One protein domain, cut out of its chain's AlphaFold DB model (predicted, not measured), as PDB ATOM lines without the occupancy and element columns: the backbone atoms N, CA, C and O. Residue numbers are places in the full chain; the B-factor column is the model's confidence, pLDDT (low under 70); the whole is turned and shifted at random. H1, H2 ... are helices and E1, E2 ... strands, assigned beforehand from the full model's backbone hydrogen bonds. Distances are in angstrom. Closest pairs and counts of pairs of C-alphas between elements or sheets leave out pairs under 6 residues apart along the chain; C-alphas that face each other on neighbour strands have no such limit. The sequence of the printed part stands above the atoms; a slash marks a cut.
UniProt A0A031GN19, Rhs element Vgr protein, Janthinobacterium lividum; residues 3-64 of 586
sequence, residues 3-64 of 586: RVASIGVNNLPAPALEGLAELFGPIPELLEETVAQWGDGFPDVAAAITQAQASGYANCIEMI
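Overview. This is residues 3 to 64 of the 586 residues of the protein "Rhs element Vgr protein" of Janthinobacterium lividum (UniProt A0A031GN19). Strands E1 and E2 make a narrow antiparallel ribbon with H3 packed on it; between E1 and H3 an open loop reaches H1 at the far end and folds back through H2. The 62 residues, of mixed class, include three named helices and two named strands: E1 H1 H2 H3 E2. The whole is only just loose, close to compact, radius of gyration of the C-alphas 13.2 A, spanning 44 by 22 by 14 A.

Arrangement. Start at E1, residues 3 to 8, antiparallel to E2, residues 57 to 63; N 5 and O 60, 3.0 A apart, are within hydrogen-bond range. H1, residues 14 to 24, and H2, residues 27 to 36, are close but not clearly touching; their closest C-alphas, Ala 21 and Ile 27, are 5.8 A apart, at a steep tilt of 66 degrees. H3, residues 45 to 55, is near H2; its closest C-alpha to E2, Ala 52, is 4.6 A from Ala 58's. In H1, H2 and H3 every O i to N i+4 pair is within range.

Along the chain. Find C-alpha 3 at (113.121, 123.161, 152.648); E1 runs 16.5 A, H1 15.5 A, H2 14.3 A, H3 15.0 A, and E2 19.8 A to C-alpha 63 at (107.115, 126.311, 150.755).

Size, cuts and confidence. The printed part has no cut and no long link; pLDDT is under 70 in 24 residues, among them 25 to 43.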
ATOM      1  N   ARG A   3     111.866 123.029 151.900       68.69
ATOM      2  CA  ARG A   3     113.121 123.161 152.648       68.69
ATOM      3  C   ARG A   3     112.743 123.405 154.099       68.69
ATOM      4  O   ARG A   3     111.960 124.307 154.379       68.69
ATOM      5  N   VAL A   4     113.262 122.582 154.999       72.19
ATOM      6  CA  VAL A   4     113.067 122.732 156.443       72.19
ATOM      7  C   VAL A   4     114.436 122.989 157.041       72.19
ATOM      8  O   VAL A   4     115.342 122.184 156.826       72.19
ATOM      9  N   ALA A   5     114.587 124.086 157.775       71.50
ATOM     10  CA  ALA A   5     115.709 124.247 158.683       71.50
ATOM     11  C   ALA A   5     115.192 124.131 160.115       71.50
ATOM     12  O   ALA A   5     114.152 124.683 160.483       71.50
ATOM     13  N   SER A   6     115.921 123.358 160.904       75.19
ATOM     14  CA  SER A   6     115.544 122.964 162.252       75.19
ATOM     15  C   SER A   6     116.563 123.513 163.228       75.19
ATOM     16  O   SER A   6     117.759 123.279 163.074       75.19
ATOM     17  N   ILE A   7     116.085 124.252 164.220       76.62
ATOM     18  CA  ILE A   7     116.910 124.976 165.178       76.62
ATOM     19  C   ILE A   7     116.584 124.438 166.562       76.62
ATOM     20  O   ILE A   7     115.462 124.582 167.042       76.62
ATOM     21  N   GLY A   8     117.564 123.803 167.200       75.75
ATOM     22  CA  GLY A   8     117.469 123.339 168.581       75.75
ATOM     23  C   GLY A   8     118.362 124.175 169.484       75.75
ATOM     24  O   GLY A   8     119.526 124.402 169.156       75.75
ATOM     25  N   VAL A   9     117.835 124.611 170.625       70.94
ATOM     26  CA  VAL A   9     118.613 125.291 171.664       70.94
ATOM     27  C   VAL A   9     118.879 124.295 172.781       70.94
ATOM     28  O   VAL A   9     117.958 123.789 173.416       70.94
ATOM     29  N   ASN A  10     120.158 123.995 173.003       67.19
ATOM     30  CA  ASN A  10     120.583 123.086 174.057       67.19
ATOM     31  C   ASN A  10     120.722 123.847 175.383       67.19
ATOM     32  O   ASN A  10     121.498 124.794 175.498       67.19
ATOM     33  N   ASN A  11     119.978 123.423 176.395       66.56
ATOM     34  CA  ASN A  11     119.961 123.957 177.753       66.56
ATOM     35  C   ASN A  11     121.137 123.409 178.578       66.56
ATOM     36  O   ASN A  11     120.969 122.649 179.533       66.56
ATOM     37  N   LEU A  12     122.348 123.808 178.182       69.31
ATOM     38  CA  LEU A  12     123.588 123.463 178.873       69.31
ATOM     39  C   LEU A  12     123.618 124.056 180.299       69.31
ATOM     40  O   LEU A  12     123.181 125.189 180.507       69.31
ATOM     41  N   PRO A  13     124.147 123.324 181.296       73.00
ATOM     42  CA  PRO A  13     124.274 123.830 182.659       73.00
ATOM     43  C   PRO A  13     125.309 124.966 182.736       73.00
ATOM     44  O   PRO A  13     126.295 124.961 182.000       73.00
ATOM     45  N   ALA A  14     125.113 125.915 183.659       71.88
ATOM     46  CA  ALA A  14     125.922 127.139 183.779       71.88
ATOM     47  C   ALA A  14     127.460 126.940 183.732       71.88
ATOM     48  O   ALA A  14     128.107 127.690 183.003       71.88
ATOM     49  N   PRO A  15     128.058 125.901 184.360       75.25
ATOM     50  CA  PRO A  15     129.507 125.678 184.280       75.25
ATOM     51  C   PRO A  15     130.007 125.361 182.862       75.25
ATOM     52  O   PRO A  15     131.144 125.664 182.515       75.25
ATOM     53  N   ALA A  16     129.164 124.743 182.027       73.75
ATOM     54  CA  ALA A  16     129.504 124.430 180.642       73.75
ATOM     55  C   ALA A  16     129.420 125.672 179.740       73.75
ATOM     56  O   ALA A  16     130.221 125.808 178.820       73.75
ATOM     57  N   LEU A  17     128.483 126.586 180.017       69.88
ATOM     58  CA  LEU A  17     128.378 127.867 179.310       69.88
ATOM     59  C   LEU A  17     129.568 128.781 179.627       69.88
ATOM     60  O   LEU A  17     130.128 129.379 178.713       69.88
ATOM     61  N   GLU A  18     129.993 128.833 180.890       72.69
ATOM     62  CA  GLU A  18     131.174 129.598 181.314       72.69
ATOM     63  C   GLU A  18     132.469 129.041 180.703       72.69
ATOM     64  O   GLU A  18     133.255 129.804 180.143       72.69
ATOM     65  N   GLY A  19     132.653 127.714 180.702       76.06
ATOM     66  CA  GLY A  19     133.822 127.081 180.080       76.06
ATOM     67  C   GLY A  19     133.892 127.269 178.557       76.06
ATOM     68  O   GLY A  19     134.975 127.417 177.997       76.06
ATOM     69  N   LEU A  20     132.744 127.306 177.871       72.88
ATOM     70  CA  LEU A  20     132.691 127.617 176.439       72.88
ATOM     71  C   LEU A  20     132.989 129.098 176.159       72.88
ATOM     72  O   LEU A  20     133.638 129.399 175.158       72.88
ATOM     73  N   ALA A  21     132.562 130.010 177.037       71.00
ATOM     74  CA  ALA A  21     132.811 131.442 176.882       71.00
ATOM     75  C   ALA A  21     134.291 131.803 177.112       71.00
ATOM     76  O   ALA A  21     134.817 132.690 176.445       71.00
ATOM     77  N   GLU A  22     134.994 131.078 177.990       74.38
ATOM     78  CA  GLU A  22     136.457 131.182 178.135       74.38
ATOM     79  C   GLU A  22     137.216 130.694 176.890       74.38
ATOM     80  O   GLU A  22     138.228 131.283 176.513       74.38
ATOM     81  N   LEU A  23     136.739 129.623 176.248       75.81
ATOM     82  CA  LEU A  23     137.394 129.006 175.089       75.81
ATOM     83  C   LEU A  23     137.190 129.784 173.784       75.81
ATOM     84  O   LEU A  23     138.097 129.817 172.952       75.81
ATOM     85  N   PHE A  24     136.009 130.377 173.589       71.62
ATOM     86  CA  PHE A  24     135.594 130.952 172.305       71.62
ATOM     87  C   PHE A  24     135.254 132.452 172.356       71.62
ATOM     88  O   PHE A  24     134.966 133.033 171.313       71.62
ATOM     89  N   GLY A  25     135.319 133.096 173.527       69.00
ATOM     90  CA  GLY A  25     134.889 134.486 173.718       69.00
ATOM     91  C   GLY A  25     133.378 134.612 173.975       69.00
ATOM     92  O   GLY A  25     132.717 133.611 174.266       69.00
ATOM     93  N   PRO A  26     132.795 135.826 173.902       65.19
ATOM     94  CA  PRO A  26     131.367 136.028 174.123       65.19
ATOM     95  C   PRO A  26     130.544 135.256 173.081       65.19
ATOM     96  O   PRO A  26     130.416 135.637 171.920       65.19
ATOM     97  N   ILE A  27     129.970 134.136 173.513       63.69
ATOM     98  CA  ILE A  27     129.202 133.212 172.668       63.69
ATOM     99  C   ILE A  27     128.021 133.888 171.931       63.69
ATOM    100  O   ILE A  27     127.803 133.526 170.776       63.69
ATOM    101  N   PRO A  28     127.259 134.844 172.518       63.47
ATOM    102  CA  PRO A  28     126.110 135.454 171.836       63.47
ATOM    103  C   PRO A  28     126.470 136.159 170.522       63.47
ATOM    104  O   PRO A  28     125.760 135.999 169.535       63.47
ATOM    105  N   GLU A  29     127.598 136.867 170.488       62.19
ATOM    106  CA  GLU A  29     128.048 137.648 169.327       62.19
ATOM    107  C   GLU A  29     128.533 136.733 168.191       62.19
ATOM    108  O   GLU A  29     128.200 136.940 167.025       62.19
ATOM    109  N   LEU A  30     129.223 135.641 168.538       60.75
ATOM    110  CA  LEU A  30     129.662 134.621 167.581       60.75
ATOM    111  C   LEU A  30     128.471 133.853 166.975       60.75
ATOM    112  O   LEU A  30     128.496 133.447 165.810       60.75
ATOM    113  N   LEU A  31     127.406 133.663 167.764       62.38
ATOM    114  CA  LEU A  31     126.159 133.053 167.310       62.38
ATOM    115  C   LEU A  31     125.413 133.980 166.344       62.38
ATOM    116  O   LEU A  31     124.941 133.503 165.318       62.38
ATOM    117  N   GLU A  32     125.344 135.283 166.633       61.88
ATOM    118  CA  GLU A  32     124.734 136.282 165.746       61.88
ATOM    119  C   GLU A  32     125.468 136.386 164.396       61.88
ATOM    120  O   GLU A  32     124.813 136.374 163.352       61.88
ATOM    121  N   GLU A  33     126.808 136.369 164.379       63.28
ATOM    122  CA  GLU A  33     127.599 136.351 163.133       63.28
ATOM    123  C   GLU A  33     127.419 135.055 162.323       63.28
ATOM    124  O   GLU A  33     127.272 135.094 161.097       63.28
ATOM    125  N   THR A  34     127.388 133.895 162.987       63.22
ATOM    126  CA  THR A  34     127.231 132.592 162.309       63.22
ATOM    127  C   THR A  34     125.808 132.402 161.770       63.22
ATOM    128  O   THR A  34     125.604 131.859 160.684       63.22
ATOM    129  N   VAL A  35     124.805 132.887 162.506       62.16
ATOM    130  CA  VAL A  35     123.393 132.875 162.104       62.16
ATOM    131  C   VAL A  35     123.134 133.822 160.932       62.16
ATOM    132  O   VAL A  35     122.341 133.482 160.051       62.16
ATOM    133  N   ALA A  36     123.810 134.973 160.871       57.66
ATOM    134  CA  ALA A  36     123.692 135.901 159.747       57.66
ATOM    135  C   ALA A  36     124.081 135.242 158.407       57.66
ATOM    136  O   ALA A  36     123.417 135.476 157.403       57.66
ATOM    137  N   GLN A  37     125.066 134.333 158.402       59.53
ATOM    138  CA  GLN A  37     125.445 133.550 157.214       59.53
ATOM    139  C   GLN A  37     124.414 132.475 156.814       59.53
ATOM    140  O   GLN A  37     124.408 132.022 155.673       59.53
ATOM    141  N   TRP A  38     123.532 132.051 157.726       57.97
ATOM    142  CA  TRP A  38     122.417 131.137 157.419       57.97
ATOM    143  C   TRP A  38     121.170 131.869 156.895       57.97
ATOM    144  O   TRP A  38     120.335 131.254 156.225       57.97
ATOM    145  N   GLY A  39     121.038 133.167 157.188       54.16
ATOM    146  CA  GLY A  39     119.872 133.992 156.850       54.16
ATOM    147  C   GLY A  39     119.643 134.211 155.351       54.16
ATOM    148  O   GLY A  39     118.495 134.392 154.945       54.16
ATOM    149  N   ASP A  40     120.680 134.098 154.515       55.03
ATOM    150  CA  ASP A  40     120.594 134.337 153.061       55.03
ATOM    151  C   ASP A  40     119.642 133.376 152.317       55.03
ATOM    152  O   ASP A  40     119.260 133.633 151.176       55.03
ATOM    153  N   GLY A  41     119.224 132.268 152.946       60.34
ATOM    154  CA  GLY A  41     118.314 131.281 152.353       60.34
ATOM    155  C   GLY A  41     116.922 131.180 152.981       60.34
ATOM    156  O   GLY A  41     116.101 130.433 152.455       60.34
ATOM    157  N   PHE A  42     116.651 131.867 154.094       66.31
ATOM    158  CA  PHE A  42     115.382 131.754 154.821       66.31
ATOM    159  C   PHE A  42     115.050 133.076 155.543       66.31
ATOM    160  O   PHE A  42     115.605 133.345 156.612       66.31
ATOM    161  N   PRO A  43     114.110 133.881 155.019       62.34
ATOM    162  CA  PRO A  43     113.852 135.239 155.510       62.34
ATOM    163  C   PRO A  43     113.371 135.313 156.973       62.34
ATOM    164  O   PRO A  43     113.541 136.347 157.611       62.34
ATOM    165  N   ASP A  44     112.850 134.213 157.533       70.06
ATOM    166  CA  ASP A  44     112.286 134.151 158.893       70.06
ATOM    167  C   ASP A  44     113.175 133.412 159.923       70.06
ATOM    168  O   ASP A  44     112.714 133.058 161.012       70.06
ATOM    169  N   VAL A  45     114.458 133.156 159.624       73.81
ATOM    170  CA  VAL A  45     115.366 132.422 160.540       73.81
ATOM    171  C   VAL A  45     115.524 133.108 161.897       73.81
ATOM    172  O   VAL A  45     115.518 132.428 162.922       73.81
ATOM    173  N   ALA A  46     115.580 134.440 161.939       71.88
ATOM    174  CA  ALA A  46     115.690 135.189 163.193       71.88
ATOM    175  C   ALA A  46     114.478 134.969 164.125       71.88
ATOM    176  O   ALA A  46     114.630 134.826 165.344       71.88
ATOM    177  N   ALA A  47     113.274 134.861 163.552       75.19
ATOM    178  CA  ALA A  47     112.058 134.556 164.302       75.19
ATOM    179  C   ALA A  47     112.064 133.104 164.807       75.19
ATOM    180  O   ALA A  47     111.707 132.846 165.959       75.19
ATOM    181  N   ALA A  48     112.536 132.159 163.985       76.75
ATOM    182  CA  ALA A  48     112.682 130.760 164.383       76.75
ATOM    183  C   ALA A  48     113.708 130.580 165.519       76.75
ATOM    184  O   ALA A  48     113.466 129.797 166.432       76.75
ATOM    185  N   ILE A  49     114.808 131.338 165.531       75.62
ATOM    186  CA  ILE A  49     115.799 131.302 166.623       75.62
ATOM    187  C   ILE A  49     115.203 131.823 167.924       75.62
ATOM    188  O   ILE A  49     115.303 131.152 168.950       75.62
ATOM    189  N   THR A  50     114.528 132.974 167.875       76.50
ATOM    190  CA  THR A  50     113.835 133.540 169.044       76.50
ATOM    191  C   THR A  50     112.832 132.536 169.626       76.50
ATOM    192  O   THR A  50     112.776 132.316 170.837       76.50
ATOM    193  N   GLN A  51     112.077 131.852 168.760       79.69
ATOM    194  CA  GLN A  51     111.131 130.817 169.174       79.69
ATOM    195  C   GLN A  51     111.831 129.578 169.756       79.69
ATOM    196  O   GLN A  51     111.371 129.026 170.761       79.69
ATOM    197  N   ALA A  52     112.947 129.140 169.167       78.94
ATOM    198  CA  ALA A  52     113.730 128.012 169.664       78.94
ATOM    199  C   ALA A  52     114.363 128.311 171.032       78.94
ATOM    200  O   ALA A  52     114.400 127.430 171.883       78.94
ATOM    201  N   GLN A  53     114.784 129.552 171.293       76.50
ATOM    202  CA  GLN A  53     115.277 129.979 172.610       76.50
ATOM    203  C   GLN A  53     114.187 129.907 173.686       76.50
ATOM    204  O   GLN A  53     114.463 129.503 174.812       76.50
ATOM    205  N   ALA A  54     112.941 130.246 173.344       77.69
ATOM    206  CA  ALA A  54     111.823 130.198 174.286       77.69
ATOM    207  C   ALA A  54     111.282 128.776 174.537       77.69
ATOM    208  O   ALA A  54     110.757 128.501 175.614       77.69
ATOM    209  N   SER A  55     111.372 127.878 173.550       81.50
ATOM    210  CA  SER A  55     110.698 126.565 173.574       81.50
ATOM    211  C   SER A  55     111.631 125.351 173.468       81.50
ATOM    212  O   SER A  55     111.170 124.213 173.523       81.50
ATOM    213  N   GLY A  56     112.939 125.573 173.335       78.56
ATOM    214  CA  GLY A  56     113.973 124.549 173.153       78.56
ATOM    215  C   GLY A  56     114.173 124.105 171.700       78.56
ATOM    216  O   GLY A  56     115.246 123.612 171.354       78.56
ATOM    217  N   TYR A  57     113.182 124.290 170.822       80.81
ATOM    218  CA  TYR A  57     113.274 123.895 169.416       80.81
ATOM    219  C   TYR A  57     112.268 124.645 168.536       80.81
ATOM    220  O   TYR A  57     111.111 124.810 168.914       80.81
ATOM    221  N   ALA A  58     112.671 125.031 167.329       82.25
ATOM    222  CA  ALA A  58     111.772 125.572 166.316       82.25
ATOM    223  C   ALA A  58     112.222 125.194 164.901       82.25
ATOM    224  O   ALA A  58     113.382 124.872 164.657       82.25
ATOM    225  N   ASN A  59     111.292 125.266 163.950       80.62
ATOM    226  CA  ASN A  59     111.573 125.074 162.532       80.62
ATOM    227  C   ASN A  59     111.226 126.344 161.759       80.62
ATOM    228  O   ASN A  59     110.202 126.967 162.042       80.62
ATOM    229  N   CYS A  60     111.998 126.651 160.721       78.00
ATOM    230  CA  CYS A  60     111.523 127.465 159.610       78.00
ATOM    231  C   CYS A  60     111.329 126.568 158.381       78.00
ATOM    232  O   CYS A  60     112.069 125.604 158.158       78.00
ATOM    233  N   ILE A  61     110.273 126.839 157.616       75.00
ATOM    234  CA  ILE A  61     109.886 126.022 156.468       75.00
ATOM    235  C   ILE A  61     109.644 126.951 155.287       75.00
ATOM    236  O   ILE A  61     108.793 127.833 155.357       75.00
ATOM    237  N   GLU A  62     110.351 126.711 154.189       74.75
ATOM    238  CA  GLU A  62     110.091 127.364 152.912       74.75
ATOM    239  C   GLU A  62     109.214 126.452 152.049       74.75
ATOM    240  O   GLU A  62     109.526 125.275 151.820       74.75
ATOM    241  N   MET A  63     108.094 127.002 151.584       76.44
ATOM    242  CA  MET A  63     107.115 126.311 150.755       76.44
ATOM    243  C   MET A  63     106.771 127.171 149.546       76.44
ATOM    244  O   MET A  63     106.650 128.388 149.638       76.44
ATOM    245  N   ILE A  64     106.545 126.514 148.416       80.94
ATOM    246  CA  ILE A  64     105.949 127.140 147.234       80.94
ATOM    247  C   ILE A  64     104.458 126.808 147.187       80.94
ATOM    248  O   ILE A  64     104.021 125.798 147.745       80.94
TER     249      ILE A  64